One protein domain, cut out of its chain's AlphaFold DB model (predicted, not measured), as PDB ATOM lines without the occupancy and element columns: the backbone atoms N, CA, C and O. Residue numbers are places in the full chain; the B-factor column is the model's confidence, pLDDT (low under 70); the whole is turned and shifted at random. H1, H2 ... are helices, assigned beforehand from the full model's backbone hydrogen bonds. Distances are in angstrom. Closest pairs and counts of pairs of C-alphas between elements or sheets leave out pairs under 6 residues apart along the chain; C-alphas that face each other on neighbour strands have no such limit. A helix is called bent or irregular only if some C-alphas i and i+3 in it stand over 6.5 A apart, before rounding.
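What this domain is: This is residues 44 to 181 of the 260 residues of an uncharacterized protein of Planctomycetes bacterium (UniProt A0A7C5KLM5). This is a flat slab of helices set side by side in a zigzag row, H1, H2, H3, H4, H5 and then H7, each running against the one before it in that row. H6 is the odd one out: it lies at a steep slant at one end of the slab, by the beginning of H4. H3 and H4 make the middle, and H1 forms one side of the slab. The printed part has 138 residues with seven named helices, H1 to H7 in order, and no named strand; the class is all helix. It is compact, with a radius of gyration of the C-alphas of 15.1 A, and spans 45 by 39 by 20 A.

How they stand to each other: Start at the longest helix, H4, residues 103 to 123, which with H3, residues 82 to 95, is a hub touching four helices. These two form a hairpin, opposite ways at a shallow tilt of 2 degrees; their closest C-alphas, of Ala 89 and Ala 113, are 4.1 A apart. H5, residues 129 to 141, touches H4 at Leu 130 and Leu 117, their closest C-alphas, 5.9 A apart. H2, residues 64 to 77, touches H3 at Gly 71 and Phe 88, the closest C-alphas, 6.4 A apart. H2, H3, H4 and H5 are a bundle, up and down, each running against the one before. Look next at H1, residues 44 to 60: it touches H2 at Trp 55 and Ala 67, whose closest C-alphas are 5.0 A apart. H7, residues 162 to 176, touches H5, with C-alphas 131 and 169 closest at 5.1 A, but is apart from H4. H6, residues 148 to 158, touches residues 103 to 111 alone of H4, at a steep tilt of 50 degrees; C-alphas 103 and 150 are closest, at 4.6 A. Every O i to N i+4 pair is within hydrogen-bond range in H2, H4, H5, H6 and H7; the counts are 11 of 13 in H1 and 9 of 10 in H3.

Where its parts are: Find C-alpha 103 at (25.517, -14.651, -56.798); from there H4 runs 30.3 A to C-alpha 123. H1 begins at C-alpha 44, (39.348, 10.345, -34.005), and covers 24.0 A; it is only just irregular, with C-alphas 46 and 49 6.7 A apart. H7 covers 21.5 A and ends at C-alpha 176, (44.465, -20.603, -30.695). H2 covers 20.1 A, H3 19.5 A, H5 17.7 A and H6 15.4 A.

The domain as a whole: The two C-alphas farthest apart, of Leu 46 and Lys 181, are 45.6 A apart. The printed part has no cut, and no link is long. Mean pLDDT of the printed part is 91.4; look for low confidence, under 70, at residues 99 to 100.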
ATOM      1  N   ARG A  44      40.105  11.556 -33.642       72.56
ATOM      2  CA  ARG A  44      39.348  10.345 -34.005       72.56
ATOM      3  C   ARG A  44      37.903  10.361 -33.500       72.56
ATOM      4  O   ARG A  44      37.015   9.835 -34.158       72.56
ATOM      5  N   TYR A  45      37.639  10.988 -32.353       76.62
ATOM      6  CA  TYR A  45      36.283  11.052 -31.799       76.62
ATOM      7  C   TYR A  45      35.386  12.046 -32.541       76.62
ATOM      8  O   TYR A  45      34.167  11.932 -32.461       76.62
ATOM      9  N   LEU A  46      35.974  12.985 -33.291       82.62
ATOM     10  CA  LEU A  46      35.225  13.907 -34.141       82.62
ATOM     11  C   LEU A  46      34.832  13.257 -35.470       82.62
ATOM     12  O   LEU A  46      33.762  13.551 -35.985       82.62
ATOM     13  N   THR A  47      35.664  12.366 -36.019       86.31
ATOM     14  CA  THR A  47      35.411  11.710 -37.314       86.31
ATOM     15  C   THR A  47      34.490  10.495 -37.203       86.31
ATOM     16  O   THR A  47      33.712  10.233 -38.120       86.31
ATOM     17  N   LEU A  48      34.538   9.766 -36.083       89.62
ATOM     18  CA  LEU A  48      33.777   8.528 -35.886       89.62
ATOM     19  C   LEU A  48      32.255   8.667 -36.083       89.62
ATOM     20  O   LEU A  48      31.701   7.813 -36.774       89.62
ATOM     21  N   PRO A  49      31.558   9.699 -35.559       92.94
ATOM     22  CA  PRO A  49      30.118   9.847 -35.782       92.94
ATOM     23  C   PRO A  49      29.742   9.979 -37.263       92.94
ATOM     24  O   PRO A  49      28.765   9.372 -37.702       92.94
ATOM     25  N   PHE A  50      30.541  10.717 -38.043       92.88
ATOM     26  CA  PHE A  50      30.327  10.869 -39.485       92.88
ATOM     27  C   PHE A  50      30.541   9.542 -40.206       92.88
ATOM     28  O   PHE A  50      29.657   9.100 -40.930       92.88
ATOM     29  N   LEU A  51      31.658   8.858 -39.939       94.06
ATOM     30  CA  LEU A  51      31.932   7.544 -40.528       94.06
ATOM     31  C   LEU A  51      30.829   6.532 -40.212       94.06
ATOM     32  O   LEU A  51      30.451   5.752 -41.079       94.06
ATOM     33  N   TRP A  52      30.283   6.554 -38.994       96.31
ATOM     34  CA  TRP A  52      29.196   5.657 -38.601       96.31
ATOM     35  C   TRP A  52      27.895   5.946 -39.353       96.31
ATOM     36  O   TRP A  52      27.193   5.019 -39.763       96.31
ATOM     37  N   SER A  53      27.577   7.231 -39.540       96.62
ATOM     38  CA  SER A  53      26.416   7.670 -40.317       96.62
ATOM     39  C   SER A  53      26.541   7.247 -41.781       96.62
ATOM     40  O   SER A  53      25.637   6.592 -42.305       96.62
ATOM     41  N   GLU A  54      27.685   7.544 -42.400       97.38
ATOM     42  CA  GLU A  54      27.992   7.206 -43.796       97.38
ATOM     43  C   GLU A  54      28.020   5.693 -44.027       97.38
ATOM     44  O   GLU A  54      27.441   5.193 -44.992       97.38
ATOM     45  N   TRP A  55      28.607   4.932 -43.099       96.62
ATOM     46  CA  TRP A  55      28.563   3.473 -43.125       96.62
ATOM     47  C   TRP A  55      27.123   2.956 -43.086       96.62
ATOM     48  O   TRP A  55      26.736   2.111 -43.895       96.62
ATOM     49  N   GLY A  56      26.302   3.487 -42.174       95.31
ATOM     50  CA  GLY A  56      24.904   3.097 -42.043       95.31
ATOM     51  C   GLY A  56      24.086   3.417 -43.295       95.31
ATOM     52  O   GLY A  56      23.220   2.628 -43.676       95.31
ATOM     53  N   GLU A  57      24.353   4.550 -43.944       96.25
ATOM     54  CA  GLU A  57      23.711   4.918 -45.203       96.25
ATOM     55  C   GLU A  57      24.161   4.026 -46.362       96.25
ATOM     56  O   GLU A  57      23.309   3.442 -47.033       96.25
ATOM     57  N   ALA A  58      25.472   3.848 -46.552       94.69
ATOM     58  CA  ALA A  58      26.026   2.976 -47.582       94.69
ATOM     59  C   ALA A  58      25.501   1.541 -47.439       94.69
ATOM     60  O   ALA A  58      25.088   0.931 -48.428       94.69
ATOM     61  N   ARG A  59      25.425   1.030 -46.201       94.19
ATOM     62  CA  ARG A  59      24.838  -0.279 -45.900       94.19
ATOM     63  C   ARG A  59      23.369  -0.343 -46.311       94.19
ATOM     64  O   ARG A  59      22.994  -1.241 -47.054       94.19
ATOM     65  N   ARG A  60      22.538   0.619 -45.889       92.94
ATOM     66  CA  ARG A  60      21.104   0.661 -46.253       92.94
ATOM     67  C   ARG A  60      20.868   0.838 -47.754       92.94
ATOM     68  O   ARG A  60      19.839   0.402 -48.250       92.94
ATOM     69  N   ALA A  61      21.796   1.472 -48.462       92.38
ATOM     70  CA  ALA A  61      21.729   1.661 -49.906       92.38
ATOM     71  C   ALA A  61      22.336   0.495 -50.710       92.38
ATOM     72  O   ALA A  61      22.339   0.550 -51.936       92.38
ATOM     73  N   GLY A  62      22.882  -0.537 -50.054       91.12
ATOM     74  CA  GLY A  62      23.530  -1.662 -50.737       91.12
ATOM     75  C   GLY A  62      24.860  -1.306 -51.416       91.12
ATOM     76  O   GLY A  62      25.337  -2.060 -52.261       91.12
ATOM     77  N   ARG A  63      25.483  -0.176 -51.056       93.62
ATOM     78  CA  ARG A  63      26.752   0.299 -51.632       93.62
ATOM     79  C   ARG A  63      27.928  -0.438 -50.985       93.62
ATOM     80  O   ARG A  63      28.626   0.103 -50.129       93.62
ATOM     81  N   LEU A  64      28.134  -1.695 -51.395       94.06
ATOM     82  CA  LEU A  64      29.098  -2.635 -50.798       94.06
ATOM     83  C   LEU A  64      30.499  -2.037 -50.611       94.06
ATOM     84  O   LEU A  64      31.068  -2.120 -49.522       94.06
ATOM     85  N   ARG A  65      31.054  -1.427 -51.665       94.31
ATOM     86  CA  ARG A  65      32.407  -0.861 -51.632       94.31
ATOM     87  C   ARG A  65      32.536   0.230 -50.570       94.31
ATOM     88  O   ARG A  65      33.457   0.187 -49.767       94.31
ATOM     89  N   GLU A  66      31.604   1.175 -50.542       95.50
ATOM     90  CA  GLU A  66      31.610   2.276 -49.574       95.50
ATOM     91  C   GLU A  66      31.394   1.771 -48.146       95.50
ATOM     92  O   GLU A  66      32.147   2.137 -47.249       95.50
ATOM     93  N   ALA A  67      30.429   0.869 -47.937       96.19
ATOM     94  CA  ALA A  67      30.189   0.259 -46.631       96.19
ATOM     95  C   ALA A  67      31.435  -0.486 -46.117       96.19
ATOM     96  O   ALA A  67      31.787  -0.390 -44.943       96.19
ATOM     97  N   THR A  68      32.147  -1.185 -47.002       95.06
ATOM     98  CA  THR A  68      33.401  -1.860 -46.652       95.06
ATOM     99  C   THR A  68      34.485  -0.858 -46.261       95.06
ATOM    100  O   THR A  68      35.120  -1.018 -45.220       95.06
ATOM    101  N   GLU A  69      34.689   0.191 -47.061       95.81
ATOM    102  CA  GLU A  69      35.708   1.208 -46.789       95.81
ATOM    103  C   GLU A  69      35.429   1.950 -45.476       95.81
ATOM    104  O   GLU A  69      36.320   2.055 -44.636       95.81
ATOM    105  N   TYR A  70      34.192   2.389 -45.227       95.94
ATOM    106  CA  TYR A  70      33.849   3.029 -43.956       95.94
ATOM    107  C   TYR A  70      34.012   2.081 -42.761       95.94
ATOM    108  O   TYR A  70      34.534   2.498 -41.728       95.94
ATOM    109  N   GLY A  71      33.654   0.799 -42.898       95.19
ATOM    110  CA  GLY A  71      33.883  -0.209 -41.857       95.19
ATOM    111  C   GLY A  71      35.372  -0.397 -41.529       95.19
ATOM    112  O   GLY A  71      35.750  -0.462 -40.353       95.19
ATOM    113  N   LYS A  72      36.238  -0.406 -42.551       93.75
ATOM    114  CA  LYS A  72      37.703  -0.427 -42.380       93.75
ATOM    115  C   LYS A  72      38.213   0.832 -41.684       93.75
ATOM    116  O   LYS A  72      38.988   0.731 -40.740       93.75
ATOM    117  N   TRP A  73      37.741   2.016 -42.077       93.38
ATOM    118  CA  TRP A  73      38.115   3.261 -41.398       93.38
ATOM    119  C   TRP A  73      37.711   3.252 -39.926       93.38
ATOM    120  O   TRP A  73      38.522   3.571 -39.060       93.38
ATOM    121  N   ILE A  74      36.483   2.843 -39.613       93.69
ATOM    122  CA  ILE A  74      36.005   2.769 -38.230       93.69
ATOM    123  C   ILE A  74      36.866   1.810 -37.398       93.69
ATOM    124  O   ILE A  74      37.314   2.175 -36.310       93.69
ATOM    125  N   THR A  75      37.119   0.600 -37.901       92.94
ATOM    126  CA  THR A  75      37.946  -0.398 -37.198       92.94
ATOM    127  C   THR A  75      39.402   0.045 -37.061       92.94
ATOM    128  O   THR A  75      40.030  -0.218 -36.039       92.94
ATOM    129  N   PHE A  76      39.920   0.810 -38.021       90.19
ATOM    130  CA  PHE A  76      41.228   1.455 -37.937       90.19
ATOM    131  C   PHE A  76      41.301   2.526 -36.833       90.19
ATOM    132  O   PHE A  76      42.319   2.633 -36.147       90.19
ATOM    133  N   PHE A  77      40.236   3.313 -36.630       88.88
ATOM    134  CA  PHE A  77      40.166   4.322 -35.561       88.88
ATOM    135  C   PHE A  77      39.923   3.719 -34.164       88.88
ATOM    136  O   PHE A  77      40.327   4.324 -33.162       88.88
ATOM    137  N   LEU A  78      39.296   2.538 -34.104       89.75
ATOM    138  CA  LEU A  78      38.967   1.785 -32.886       89.75
ATOM    139  C   LEU A  78      39.587   0.369 -32.901       89.75
ATOM    140  O   LEU A  78      38.858  -0.622 -32.781       89.75
ATOM    141  N   PRO A  79      40.920   0.240 -33.037       87.81
ATOM    142  CA  PRO A  79      41.570  -1.051 -33.239       87.81
ATOM    143  C   PRO A  79      41.536  -1.947 -32.000       87.81
ATOM    144  O   PRO A  79      41.931  -3.097 -32.083       87.81
ATOM    145  N   GLU A  80      41.113  -1.456 -30.834       88.75
ATOM    146  CA  GLU A  80      40.894  -2.261 -29.631       88.75
ATOM    147  C   GLU A  80      39.570  -3.049 -29.659       88.75
ATOM    148  O   GLU A  80      39.380  -3.986 -28.875       88.75
ATOM    149  N   ARG A  81      38.647  -2.688 -30.559       94.44
ATOM    150  CA  ARG A  81      37.282  -3.214 -30.623       94.44
ATOM    151  C   ARG A  81      37.155  -4.364 -31.623       94.44
ATOM    152  O   ARG A  81      36.591  -4.214 -32.707       94.44
ATOM    153  N   TRP A  82      37.632  -5.548 -31.231       95.81
ATOM    154  CA  TRP A  82      37.533  -6.768 -32.051       95.81
ATOM    155  C   TRP A  82      36.088  -7.121 -32.449       95.81
ATOM    156  O   TRP A  82      35.858  -7.754 -33.479       95.81
ATOM    157  N   ASP A  83      35.108  -6.719 -31.638       96.75
ATOM    158  CA  ASP A  83      33.683  -6.951 -31.857       96.75
ATOM    159  C   ASP A  83      33.134  -6.199 -33.078       96.75
ATOM    160  O   ASP A  83      32.209  -6.690 -33.725       96.75
ATOM    161  N   LEU A  84      33.739  -5.066 -33.454       96.69
ATOM    162  CA  LEU A  84      33.337  -4.313 -34.647       96.69
ATOM    163  C   LEU A  84      33.638  -5.068 -35.938       96.69
ATOM    164  O   LEU A  84      32.820  -5.053 -36.851       96.69
ATOM    165  N   PHE A  85      34.759  -5.792 -35.997       97.62
ATOM    166  CA  PHE A  85      35.076  -6.638 -37.149       97.62
ATOM    167  C   PHE A  85      34.020  -7.729 -37.344       97.62
ATOM    168  O   PHE A  85      33.655  -8.025 -38.477       97.62
ATOM    169  N   LEU A  86      33.500  -8.300 -36.252       97.19
ATOM    170  CA  LEU A  86      32.421  -9.286 -36.321       97.19
ATOM    171  C   LEU A  86      31.112  -8.667 -36.806       97.19
ATOM    172  O   LEU A  86      30.486  -9.227 -37.701       97.19
ATOM    173  N   GLY A  87      30.713  -7.533 -36.218       96.31
ATOM    174  CA  GLY A  87      29.477  -6.841 -36.581       96.31
ATOM    175  C   GLY A  87      29.478  -6.428 -38.049       96.31
ATOM    176  O   GLY A  87      28.605  -6.832 -38.805       96.31
ATOM    177  N   PHE A  88      30.525  -5.736 -38.491       97.12
ATOM    178  CA  PHE A  88      30.633  -5.300 -39.879       97.12
ATOM    179  C   PHE A  88      30.757  -6.462 -40.864       97.12
ATOM    180  O   PHE A  88      30.137  -6.416 -41.921       97.12
ATOM    181  N   ALA A  89      31.496  -7.527 -40.540       97.25
ATOM    182  CA  ALA A  89      31.545  -8.706 -41.405       97.25
ATOM    183  C   ALA A  89      30.165  -9.370 -41.542       97.25
ATOM    184  O   ALA A  89      29.781  -9.768 -42.640       97.25
ATOM    185  N   TRP A  90      29.405  -9.450 -40.448       95.56
ATOM    186  CA  TRP A  90      28.024  -9.925 -40.475       95.56
ATOM    187  C   TRP A  90      27.145  -9.046 -41.370       95.56
ATOM    188  O   TRP A  90      26.474  -9.555 -42.267       95.56
ATOM    189  N   ASP A  91      27.195  -7.729 -41.166       94.88
ATOM    190  CA  ASP A  91      26.418  -6.758 -41.933       94.88
ATOM    191  C   ASP A  91      26.688  -6.854 -43.439       94.88
ATOM    192  O   ASP A  91      25.757  -6.823 -44.243       94.88
ATOM    193  N   LEU A  92      27.956  -7.012 -43.827       95.12
ATOM    194  CA  LEU A  92      28.339  -7.199 -45.225       95.12
ATOM    195  C   LEU A  92      27.816  -8.534 -45.781       95.12
ATOM    196  O   LEU A  92      27.337  -8.578 -46.910       95.12
ATOM    197  N   ALA A  93      27.869  -9.619 -45.002       94.19
ATOM    198  CA  ALA A  93      27.481 -10.953 -45.464       94.19
ATOM    199  C   ALA A  93      25.955 -11.185 -45.549       94.19
ATOM    200  O   ALA A  93      25.520 -12.026 -46.352       94.19
ATOM    201  N   TYR A  94      25.155 -10.479 -44.735       90.06
ATOM    202  CA  TYR A  94      23.710 -10.721 -44.592       90.06
ATOM    203  C   TYR A  94      22.804  -9.507 -44.812       90.06
ATOM    204  O   TYR A  94      21.710  -9.684 -45.348       90.06
ATOM    205  N   ASP A  95      23.218  -8.304 -44.411       86.75
ATOM    206  CA  ASP A  95      22.286  -7.180 -44.235       86.75
ATOM    207  C   ASP A  95      22.305  -6.171 -45.393       86.75
ATOM    208  O   ASP A  95      21.530  -5.212 -45.390       86.75
ATOM    209  N   LEU A  96      23.164  -6.364 -46.400       84.31
ATOM    210  CA  LEU A  96      23.197  -5.495 -47.572       84.31
ATOM    211  C   LEU A  96      21.992  -5.762 -48.498       84.31
ATOM    212  O   LEU A  96      21.899  -6.843 -49.083       84.31
ATOM    213  N   PRO A  97      21.111  -4.768 -48.728       77.19
ATOM    214  CA  PRO A  97      19.919  -4.897 -49.561       77.19
ATOM    215  C   PRO A  97      20.216  -4.745 -51.061       77.19
ATOM    216  O   PRO A  97      19.313  -4.390 -51.811       77.19
ATOM    217  N   GLY A  98      21.469  -4.956 -51.492       70.19
ATOM    218  CA  GLY A  98      21.884  -4.883 -52.899       70.19
ATOM    219  C   GLY A  98      21.188  -5.937 -53.766       70.19
ATOM    220  O   GLY A  98      20.111  -6.423 -53.426       70.19
ATOM    221  N   GLU A  99      21.785  -6.343 -54.886       68.94
ATOM    222  CA  GLU A  99      21.237  -7.427 -55.712       68.94
ATOM    223  C   GLU A  99      21.293  -8.769 -54.955       68.94
ATOM    224  O   GLU A  99      22.105  -9.639 -55.234       68.94
ATOM    225  N   ALA A 100      20.405  -8.972 -53.979       69.38
ATOM    226  CA  ALA A 100      20.380 -10.114 -53.067       69.38
ATOM    227  C   ALA A 100      20.180 -11.455 -53.795       69.38
ATOM    228  O   ALA A 100      20.306 -12.519 -53.192       69.38
ATOM    229  N   ARG A 101      19.855 -11.404 -55.090       79.75
ATOM    230  CA  ARG A 101      19.758 -12.559 -55.981       79.75
ATOM    231  C   ARG A 101      21.003 -12.759 -56.841       79.75
ATOM    232  O   ARG A 101      21.221 -13.892 -57.254       79.75
ATOM    233  N   ASP A 102      21.819 -11.730 -57.074       91.38
ATOM    234  CA  ASP A 102      23.067 -11.863 -57.823       91.38
ATOM    235  C   ASP A 102      24.086 -12.671 -56.996       91.38
ATOM    236  O   ASP A 102      24.476 -12.265 -55.892       91.38
ATOM    237  N   PRO A 103      24.499 -13.859 -57.469       92.25
ATOM    238  CA  PRO A 103      25.517 -14.651 -56.798       92.25
ATOM    239  C   PRO A 103      26.875 -13.948 -56.763       92.25
ATOM    240  O   PRO A 103      27.608 -14.133 -55.795       92.25
ATOM    241  N   HIS A 104      27.208 -13.128 -57.768       94.00
ATOM    242  CA  HIS A 104      28.511 -12.469 -57.843       94.00
ATOM    243  C   HIS A 104      28.628 -11.345 -56.811       94.00
ATOM    244  O   HIS A 104      29.588 -11.322 -56.042       94.00
ATOM    245  N   PHE A 105      27.620 -10.475 -56.705       93.81
ATOM    246  CA  PHE A 105      27.543  -9.472 -55.642       93.81
ATOM    247  C   PHE A 105      27.583 -10.106 -54.244       93.81
ATOM    248  O   PHE A 105      28.332  -9.661 -53.374       93.81
ATOM    249  N   ARG A 106      26.813 -11.179 -54.012       93.06
ATOM    250  CA  ARG A 106      26.823 -11.891 -52.721       93.06
ATOM    251  C   ARG A 106      28.176 -12.532 -52.413       93.06
ATOM    252  O   ARG A 106      28.600 -12.509 -51.257       93.06
ATOM    253  N   ALA A 107      28.848 -13.090 -53.420       94.81
ATOM    254  CA  ALA A 107      30.195 -13.628 -53.275       94.81
ATOM    255  C   ALA A 107      31.192 -12.520 -52.922       94.81
ATOM    256  O   ALA A 107      31.970 -12.682 -51.985       94.81
ATOM    257  N   GLU A 108      31.132 -11.375 -53.606       95.56
ATOM    258  CA  GLU A 108      31.988 -10.222 -53.321       95.56
ATOM    259  C   GLU A 108      31.763  -9.697 -51.898       95.56
ATOM    260  O   GLU A 108      32.724  -9.491 -51.158       95.56
ATOM    261  N   ALA A 109      30.505  -9.558 -51.476       95.56
ATOM    262  CA  ALA A 109      30.157  -9.115 -50.131       95.56
ATOM    263  C   ALA A 109      30.699 -10.064 -49.050       95.56
ATOM    264  O   ALA A 109      31.286  -9.620 -48.060       95.56
ATOM    265  N   LEU A 110      30.585 -11.377 -49.273       96.06
ATOM    266  CA  LEU A 110      31.179 -12.384 -48.399       96.06
ATOM    267  C   LEU A 110      32.710 -12.295 -48.379       96.06
ATOM    268  O   LEU A 110      33.310 -12.381 -47.310       96.06
ATOM    269  N   VAL A 111      33.360 -12.105 -49.529       97.00
ATOM    270  CA  VAL A 111      34.820 -11.941 -49.594       97.00
ATOM    271  C   VAL A 111      35.262 -10.706 -48.808       97.00
ATOM    272  O   VAL A 111      36.197 -10.806 -48.015       97.00
ATOM    273  N   GLN A 112      34.570  -9.569 -48.937       97.19
ATOM    274  CA  GLN A 112      34.878  -8.373 -48.143       97.19
ATOM    275  C   GLN A 112      34.687  -8.612 -46.638       97.19
ATOM    276  O   GLN A 112      35.528  -8.189 -45.842       97.19
ATOM    277  N   ALA A 113      33.642  -9.344 -46.240       97.75
ATOM    278  CA  ALA A 113      33.438  -9.747 -44.848       97.75
ATOM    279  C   ALA A 113      34.603 -10.601 -44.315       97.75
ATOM    280  O   ALA A 113      35.119 -10.342 -43.228       97.75
ATOM    281  N   LEU A 114      35.062 -11.592 -45.088       97.81
ATOM    282  CA  LEU A 114      36.190 -12.449 -44.707       97.81
ATOM    283  C   LEU A 114      37.502 -11.663 -44.614       97.81
ATOM    284  O   LEU A 114      38.240 -11.836 -43.647       97.81
ATOM    285  N   LEU A 115      37.768 -10.758 -45.561       96.81
ATOM    286  CA  LEU A 115      38.945  -9.883 -45.523       96.81
ATOM    287  C   LEU A 115      38.949  -8.987 -44.277       96.81
ATOM    288  O   LEU A 115      39.994  -8.816 -43.647       96.81
ATOM    289  N   LEU A 116      37.786  -8.462 -43.882       96.69
ATOM    290  CA  LEU A 116      37.658  -7.673 -42.659       96.69
ATOM    291  C   LEU A 116      37.931  -8.521 -41.405       96.69
ATOM    292  O   LEU A 116      38.633  -8.078 -40.497       96.69
ATOM    293  N   LEU A 117      37.457  -9.769 -41.361       97.88
ATOM    294  CA  LEU A 117      37.778 -10.693 -40.267       97.88
ATOM    295  C   LEU A 117      39.268 -11.047 -40.225       97.88
ATOM    296  O   LEU A 117      39.838 -11.155 -39.140       97.88
ATOM    297  N   GLU A 118      39.918 -11.212 -41.376       96.75
ATOM    298  CA  GLU A 118      41.365 -11.436 -41.453       96.75
ATOM    299  C   GLU A 118      42.171 -10.236 -40.973       96.75
ATOM    300  O   GLU A 118      43.187 -10.400 -40.297       96.75
ATOM    301  N   GLU A 119      41.714  -9.026 -41.275       95.12
ATOM    302  CA  GLU A 119      42.262  -7.812 -40.687       95.12
ATOM    303  C   GLU A 119      42.089  -7.790 -39.168       95.12
ATOM    304  O   GLU A 119      43.074  -7.608 -38.449       95.12
ATOM    305  N   GLY A 120      40.895  -8.116 -38.668       95.56
ATOM    306  CA  GLY A 120      40.656  -8.292 -37.238       95.56
ATOM    307  C   GLY A 120      41.609  -9.311 -36.608       95.56
ATOM    308  O   GLY A 120      42.145  -9.063 -35.534       95.56
ATOM    309  N   MET A 121      41.882 -10.440 -37.275       96.25
ATOM    310  CA  MET A 121      42.826 -11.460 -36.788       96.25
ATOM    311  C   MET A 121      44.268 -10.940 -36.730       96.25
ATOM    312  O   MET A 121      45.032 -11.378 -35.873       96.25
ATOM    313  N   ARG A 122      44.652 -10.009 -37.613       94.62
ATOM    314  CA  ARG A 122      45.971  -9.356 -37.563       94.62
ATOM    315  C   ARG A 122      46.078  -8.401 -36.373       94.62
ATOM    316  O   ARG A 122      47.107  -8.407 -35.702       94.62
ATOM    317  N   PHE A 123      45.030  -7.629 -36.085       91.69
ATOM    318  CA  PHE A 123      44.986  -6.738 -34.916       91.69
ATOM    319  C   PHE A 123      44.803  -7.494 -33.589       91.69
ATOM    320  O   PHE A 123      45.321  -7.073 -32.555       91.69
ATOM    321  N   HIS A 124      44.113  -8.635 -33.618       94.38
ATOM    322  CA  HIS A 124      43.718  -9.407 -32.441       94.38
ATOM    323  C   HIS A 124      44.020 -10.906 -32.592       94.38
ATOM    324  O   HIS A 124      43.098 -11.731 -32.593       94.38
ATOM    325  N   PRO A 125      45.303 -11.305 -32.662       94.19
ATOM    326  CA  PRO A 125      45.681 -12.683 -32.976       94.19
ATOM    327  C   PRO A 125      45.153 -13.716 -31.974       94.19
ATOM    328  O   PRO A 125      44.942 -14.859 -32.349       94.19
ATOM    329  N   GLY A 126      44.892 -13.339 -30.716       91.69
ATOM    330  CA  GLY A 126      44.358 -14.245 -29.688       91.69
ATOM    331  C   GLY A 126      42.833 -14.431 -29.688       91.69
ATOM    332  O   GLY A 126      42.318 -15.243 -28.918       91.69
ATOM    333  N   VAL A 127      42.076 -13.681 -30.500       94.38
ATOM    334  CA  VAL A 127      40.605 -13.679 -30.430       94.38
ATOM    335  C   VAL A 127      40.018 -14.795 -31.293       94.38
ATOM    336  O   VAL A 127      39.795 -14.642 -32.489       94.38
ATOM    337  N   LYS A 128      39.672 -15.912 -30.643       93.69
ATOM    338  CA  LYS A 128      39.066 -17.110 -31.262       93.69
ATOM    339  C   LYS A 128      37.775 -16.844 -32.039       93.69
ATOM    340  O   LYS A 128      37.484 -17.530 -33.013       93.69
ATOM    341  N   ARG A 129      36.995 -15.840 -31.624       93.56
ATOM    342  CA  ARG A 129      35.706 -15.517 -32.256       93.56
ATOM    343  C   ARG A 129      35.846 -15.075 -33.715       93.56
ATOM    344  O   ARG A 129      34.916 -15.291 -34.480       93.56
ATOM    345  N   LEU A 130      36.984 -14.500 -34.107       96.25
ATOM    346  CA  LEU A 130      37.216 -14.019 -35.473       96.25
ATOM    347  C   LEU A 130      37.342 -15.167 -36.494       96.25
ATOM    348  O   LEU A 130      36.533 -15.205 -37.423       96.25
ATOM    349  N   PRO A 131      38.264 -16.144 -36.341       96.12
ATOM    350  CA  PRO A 131      38.304 -17.299 -37.236       96.12
ATOM    351  C   PRO A 131      37.049 -18.173 -37.116       96.12
ATOM    352  O   PRO A 131      36.614 -18.735 -38.119       96.12
ATOM    353  N   LEU A 132      36.425 -18.250 -35.931       93.69
ATOM    354  CA  LEU A 132      35.154 -18.958 -35.763       93.69
ATOM    355  C   LEU A 132      34.036 -18.331 -36.614       93.69
ATOM    356  O   LEU A 132      33.329 -19.056 -37.309       93.69
ATOM    357  N   MET A 133      33.906 -17.000 -36.609       95.75
ATOM    358  CA  MET A 133      32.943 -16.290 -37.454       95.75
ATOM    359  C   MET A 133      33.248 -16.489 -38.941       95.75
ATOM    360  O   MET A 133      32.342 -16.766 -39.717       95.75
ATOM    361  N   ALA A 134      34.516 -16.428 -39.351       96.62
ATOM    362  CA  ALA A 134      34.892 -16.654 -40.747       96.62
ATOM    363  C   ALA A 134      34.518 -18.074 -41.222       96.62
ATOM    364  O   ALA A 134      33.955 -18.250 -42.306       96.62
ATOM    365  N   ALA A 135      34.767 -19.087 -40.384       93.50
ATOM    366  CA  ALA A 135      34.351 -20.462 -40.644       93.50
ATOM    367  C   ALA A 135      32.819 -20.589 -40.706       93.50
ATOM    368  O   ALA A 135      32.296 -21.237 -41.613       93.50
ATOM    369  N   PHE A 136      32.106 -19.941 -39.784       93.00
ATOM    370  CA  PHE A 136      30.647 -19.896 -39.774       93.00
ATOM    371  C   PHE A 136      30.082 -19.296 -41.069       93.00
ATOM    372  O   PHE A 136      29.265 -19.942 -41.719       93.00
ATOM    373  N   LEU A 137      30.563 -18.123 -41.500       94.62
ATOM    374  CA  LEU A 137      30.090 -17.453 -42.716       94.62
ATOM    375  C   LEU A 137      30.298 -18.312 -43.968       94.62
ATOM    376  O   LEU A 137      29.378 -18.469 -44.766       94.62
ATOM    377  N   LEU A 138      31.477 -18.920 -44.135       94.38
ATOM    378  CA  LEU A 138      31.733 -19.827 -45.262       94.38
ATOM    379  C   LEU A 138      30.812 -21.046 -45.239       94.38
ATOM    380  O   LEU A 138      30.262 -21.438 -46.271       94.38
ATOM    381  N   GLN A 139      30.641 -21.642 -44.060       90.94
ATOM    382  CA  GLN A 139      29.789 -22.807 -43.890       90.94
ATOM    383  C   GLN A 139      28.326 -22.496 -44.207       90.94
ATOM    384  O   GLN A 139      27.669 -23.311 -44.845       90.94
ATOM    385  N   ASP A 140      27.839 -21.341 -43.758       90.38
ATOM    386  CA  ASP A 140      26.446 -20.923 -43.871       90.38
ATOM    387  C   ASP A 140      26.083 -20.398 -45.262       90.38
ATOM    388  O   ASP A 140      24.980 -20.628 -45.755       90.38
ATOM    389  N   ARG A 141      26.988 -19.643 -45.886       90.31
ATOM    390  CA  ARG A 141      26.696 -18.937 -47.137       90.31
ATOM    391  C   ARG A 141      27.074 -19.742 -48.364       90.31
ATOM    392  O   ARG A 141      26.399 -19.616 -49.373       90.31
ATOM    393  N   VAL A 142      28.132 -20.547 -48.287       89.56
ATOM    394  CA  VAL A 142      28.721 -21.171 -49.479       89.56
ATOM    395  C   VAL A 142      28.627 -22.690 -49.434       89.56
ATOM    396  O   VAL A 142      28.259 -23.322 -50.417       89.56
ATOM    397  N   LEU A 143      28.924 -23.306 -48.290       86.50
ATOM    398  CA  LEU A 143      29.069 -24.764 -48.208       86.50
ATOM    399  C   LEU A 143      27.754 -25.530 -47.975       86.50
ATOM    400  O   LEU A 143      27.791 -26.756 -47.841       86.50
ATOM    401  N   THR A 144      26.600 -24.856 -47.939       73.44
ATOM    402  CA  THR A 144      25.289 -25.486 -47.686       73.44
ATOM    403  C   THR A 144      24.732 -26.275 -48.875       73.44
ATOM    404  O   THR A 144      23.729 -26.959 -48.718       73.44
ATOM    405  N   LYS A 145      25.386 -26.250 -50.050       70.56
ATOM    406  CA  LYS A 145      24.922 -26.840 -51.333       70.56
ATOM    407  C   LYS A 145      23.602 -26.272 -51.880       70.56
ATOM    408  O   LYS A 145      23.185 -26.676 -52.961       70.56
ATOM    409  N   GLU A 146      22.961 -25.353 -51.165       76.19
ATOM    410  CA  GLU A 146      21.692 -24.728 -51.558       76.19
ATOM    411  C   GLU A 146      21.869 -23.757 -52.733       76.19
ATOM    412  O   GLU A 146      20.957 -23.587 -53.536       76.19
ATOM    413  N   ASP A 147      23.056 -23.154 -52.862       84.75
ATOM    414  CA  ASP A 147      23.360 -22.177 -53.904       84.75
ATOM    415  C   ASP A 147      24.706 -22.473 -54.598       84.75
ATOM    416  O   ASP A 147      25.732 -21.860 -54.287       84.75
ATOM    417  N   PRO A 148      24.725 -23.410 -55.569       89.44
ATOM    418  CA  PRO A 148      25.931 -23.729 -56.332       89.44
ATOM    419  C   PRO A 148      26.484 -22.535 -57.123       89.44
ATOM    420  O   PRO A 148      27.669 -22.496 -57.447       89.44
ATOM    421  N   SER A 149      25.630 -21.559 -57.456       92.19
ATOM    422  CA  SER A 149      26.046 -20.372 -58.204       92.19
ATOM    423  C   SER A 149      26.882 -19.423 -57.348       92.19
ATOM    424  O   SER A 149      27.860 -18.861 -57.838       92.19
ATOM    425  N   LEU A 150      26.559 -19.316 -56.055       92.44
ATOM    426  CA  LEU A 150      27.341 -18.559 -55.085       92.44
ATOM    427  C   LEU A 150      28.693 -19.227 -54.798       92.44
ATOM    428  O   LEU A 150      29.705 -18.533 -54.734       92.44
ATOM    429  N   GLU A 151      28.733 -20.560 -54.684       93.44
ATOM    430  CA  GLU A 151      29.995 -21.312 -54.568       93.44
ATOM    431  C   GLU A 151      30.910 -21.050 -55.763       93.44
ATOM    432  O   GLU A 151      32.063 -20.664 -55.576       93.44
ATOM    433  N   LYS A 152      30.377 -21.148 -56.982       94.75
ATOM    434  CA  LYS A 152      31.146 -20.867 -58.194       94.75
ATOM    435  C   LYS A 152      31.649 -19.420 -58.251       94.75
ATOM    436  O   LYS A 152      32.826 -19.205 -58.519       94.75
ATOM    437  N   ALA A 153      30.791 -18.436 -57.979       95.25
ATOM    438  CA  ALA A 153      31.186 -17.027 -57.988       95.25
ATOM    439  C   ALA A 153      32.267 -16.727 -56.933       95.25
ATOM    440  O   ALA A 153      33.223 -16.002 -57.200       95.25
ATOM    441  N   PHE A 154      32.163 -17.334 -55.748       95.75
ATOM    442  CA  PHE A 154      33.200 -17.240 -54.724       95.75
ATOM    443  C   PHE A 154      34.535 -17.815 -55.216       95.75
ATOM    444  O   PHE A 154      35.576 -17.180 -55.050       95.75
ATOM    445  N   GLU A 155      34.519 -18.997 -55.841       95.56
ATOM    446  CA  GLU A 155      35.721 -19.619 -56.407       95.56
ATOM    447  C   GLU A 155      36.356 -18.773 -57.514       95.56
ATOM    448  O   GLU A 155      37.581 -18.674 -57.568       95.56
ATOM    449  N   GLU A 156      35.546 -18.137 -58.364       96.75
ATOM    450  CA  GLU A 156      36.013 -17.239 -59.424       96.75
ATOM    451  C   GLU A 156      36.731 -16.004 -58.853       96.75
ATOM    452  O   GLU A 156      37.800 -15.639 -59.343       96.75
ATOM    453  N   ILE A 157      36.195 -15.395 -57.788       95.81
ATOM    454  CA  ILE A 157      36.786 -14.207 -57.146       95.81
ATOM    455  C   ILE A 157      38.053 -14.564 -56.356       95.81
ATOM    456  O   ILE A 157      39.056 -13.853 -56.427       95.81
ATOM    457  N   VAL A 158      38.015 -15.647 -55.575       94.50
ATOM    458  CA  VAL A 158      39.102 -16.015 -54.649       94.50
ATOM    459  C   VAL A 158      40.202 -16.826 -55.340       94.50
ATOM    460  O   VAL A 158      41.342 -16.850 -54.877       94.50
ATOM    461  N   GLY A 159      39.885 -17.512 -56.440       94.62
ATOM    462  CA  GLY A 159      40.808 -18.411 -57.134       94.62
ATOM    463  C   GLY A 159      41.094 -19.712 -56.372       94.62
ATOM    464  O   GLY A 159      42.083 -20.393 -56.656       94.62
ATOM    465  N   ALA A 160      40.270 -20.062 -55.378       90.94
ATOM    466  CA  ALA A 160      40.401 -21.291 -54.601       90.94
ATOM    467  C   ALA A 160      39.043 -21.798 -54.079       90.94
ATOM    468  O   ALA A 160      38.171 -20.984 -53.774       90.94
ATOM    469  N   PRO A 161      38.889 -23.121 -53.867       91.56
ATOM    470  CA  PRO A 161      37.662 -23.682 -53.308       91.56
ATOM    471  C   PRO A 161      37.349 -23.158 -51.896       91.56
ATOM    472  O   PRO A 161      38.249 -23.155 -51.041       91.56
ATOM    473  N   PRO A 162      36.083 -22.835 -51.567       91.25
ATOM    474  CA  PRO A 162      35.687 -22.321 -50.251       91.25
ATOM    475  C   PRO A 162      36.009 -23.301 -49.120       91.25
ATOM    476  O   PRO A 162      36.359 -22.897 -48.011       91.25
ATOM    477  N   ARG A 163      35.997 -24.610 -49.405       90.88
ATOM    478  CA  ARG A 163      36.402 -25.660 -48.454       90.88
ATOM    479  C   ARG A 163      37.840 -25.492 -47.964       90.88
ATOM    480  O   ARG A 163      38.130 -25.824 -46.814       90.88
ATOM    481  N   LYS A 164      38.740 -24.990 -48.816       91.56
ATOM    482  CA  LYS A 164      40.139 -24.730 -48.450       91.56
ATOM    483  C   LYS A 164      40.228 -23.555 -47.473       91.56
ATOM    484  O   LYS A 164      40.909 -23.679 -46.457       91.56
ATOM    485  N   ALA A 165      39.506 -22.464 -47.740       92.94
ATOM    486  CA  ALA A 165      39.430 -21.309 -46.843       92.94
ATOM    487  C   ALA A 165      38.793 -21.681 -45.491       92.94
ATOM    488  O   ALA A 165      39.355 -21.386 -44.439       92.94
ATOM    489  N   PHE A 166      37.691 -22.436 -45.513       92.44
ATOM    490  CA  PHE A 166      37.025 -22.930 -44.307       92.44
ATOM    491  C   PHE A 166      37.975 -23.751 -43.429       92.44
ATOM    492  O   PHE A 166      38.096 -23.496 -42.230       92.44
ATOM    493  N   ARG A 167      38.712 -24.695 -44.030       89.19
ATOM    494  CA  ARG A 167      39.711 -25.492 -43.311       89.19
ATOM    495  C   ARG A 167      40.820 -24.621 -42.714       89.19
ATOM    496  O   ARG A 167      41.163 -24.827 -41.560       89.19
ATOM    497  N   SER A 168      41.318 -23.632 -43.457       92.75
ATOM    498  CA  SER A 168      42.328 -22.686 -42.960       92.75
ATOM    499  C   SER A 168      41.860 -21.947 -41.698       92.75
ATOM    500  O   SER A 168      42.618 -21.836 -40.734       92.75
ATOM    501  N   TYR A 169      40.602 -21.493 -41.643       94.31
ATOM    502  CA  TYR A 169      40.073 -20.845 -40.435       94.31
ATOM    503  C   TYR A 169      39.890 -21.815 -39.264       94.31
ATOM    504  O   TYR A 169      40.181 -21.439 -38.128       94.31
ATOM    505  N   LEU A 170      39.492 -23.067 -39.519       88.88
ATOM    506  CA  LEU A 170      39.481 -24.095 -38.474       88.88
ATOM    507  C   LEU A 170      40.892 -24.387 -37.953       88.88
ATOM    508  O   LEU A 170      41.081 -24.439 -36.744       88.88
ATOM    509  N   ASP A 171      41.887 -24.509 -38.832       89.06
ATOM    510  CA  ASP A 171      43.281 -24.747 -38.443       89.06
ATOM    511  C   ASP A 171      43.828 -23.583 -37.589       89.06
ATOM    512  O   ASP A 171      44.505 -23.809 -36.584       89.06
ATOM    513  N   ARG A 172      43.466 -22.332 -37.911       91.44
ATOM    514  CA  ARG A 172      43.769 -21.166 -37.058       91.44
ATOM    515  C   ARG A 172      43.090 -21.259 -35.694       91.44
ATOM    516  O   ARG A 172      43.721 -20.966 -34.684       91.44
ATOM    517  N   LEU A 173      41.826 -21.674 -35.646       89.06
ATOM    518  CA  LEU A 173      41.100 -21.842 -34.389       89.06
ATOM    519  C   LEU A 173      41.732 -22.942 -33.512       89.06
ATOM    520  O   LEU A 173      41.874 -22.734 -32.308       89.06
ATOM    521  N   ILE A 174      42.210 -24.046 -34.108       87.12
ATOM    522  CA  ILE A 174      43.002 -25.081 -33.409       87.12
ATOM    523  C   ILE A 174      44.265 -24.463 -32.806       87.12
ATOM    524  O   ILE A 174      44.553 -24.679 -31.631       87.12
ATOM    525  N   ALA A 175      45.005 -23.670 -33.586       88.94
ATOM    526  CA  ALA A 175      46.240 -23.044 -33.118       88.94
ATOM    527  C   ALA A 175      46.017 -22.107 -31.914       88.94
ATOM    528  O   ALA A 175      46.881 -22.008 -31.044       88.94
ATOM    529  N   LEU A 176      44.848 -21.460 -31.826       88.50
ATOM    530  CA  LEU A 176      44.465 -20.603 -30.695       88.50
ATOM    531  C   LEU A 176      43.895 -21.372 -29.497       88.50
ATOM    532  O   LEU A 176      43.768 -20.813 -28.403       88.50
ATOM    533  N   SER A 177      43.566 -22.649 -29.670       84.00
ATOM    534  CA  SER A 177      43.000 -23.522 -28.644       84.00
ATOM    535  C   SER A 177      43.833 -24.796 -28.464       84.00
ATOM    536  O   SER A 177      43.366 -25.885 -28.814       84.00
ATOM    537  N   PRO A 178      45.046 -24.706 -27.884       76.88
ATOM    538  CA  PRO A 178      45.881 -25.881 -27.667       76.88
ATOM    539  C   PRO A 178      45.112 -26.943 -26.870       76.88
ATOM    540  O   PRO A 178      44.657 -26.685 -25.758       76.88
ATOM    541  N   GLY A 179      44.936 -28.127 -27.460       77.56
ATOM    542  CA  GLY A 179      44.217 -29.249 -26.849       77.56
ATOM    543  C   GLY A 179      42.766 -29.442 -27.304       77.56
ATOM    544  O   GLY A 179      42.233 -30.528 -27.084       77.56
ATOM    545  N   GLN A 180      42.140 -28.472 -27.985       76.81
ATOM    546  CA  GLN A 180      40.862 -28.716 -28.666       76.81
ATOM    547  C   GLN A 180      41.096 -29.520 -29.947       76.81
ATOM    548  O   GLN A 180      42.001 -29.226 -30.733       76.81
ATOM    549  N   LYS A 181      40.273 -30.548 -30.169       81.50
ATOM    550  CA  LYS A 181      40.323 -31.356 -31.390       81.50
ATOM    551  C   LYS A 181      39.369 -30.777 -32.435       81.50
ATOM    552  O   LYS A 181      38.401 -30.093 -32.116       81.50
TER     553      LYS A 181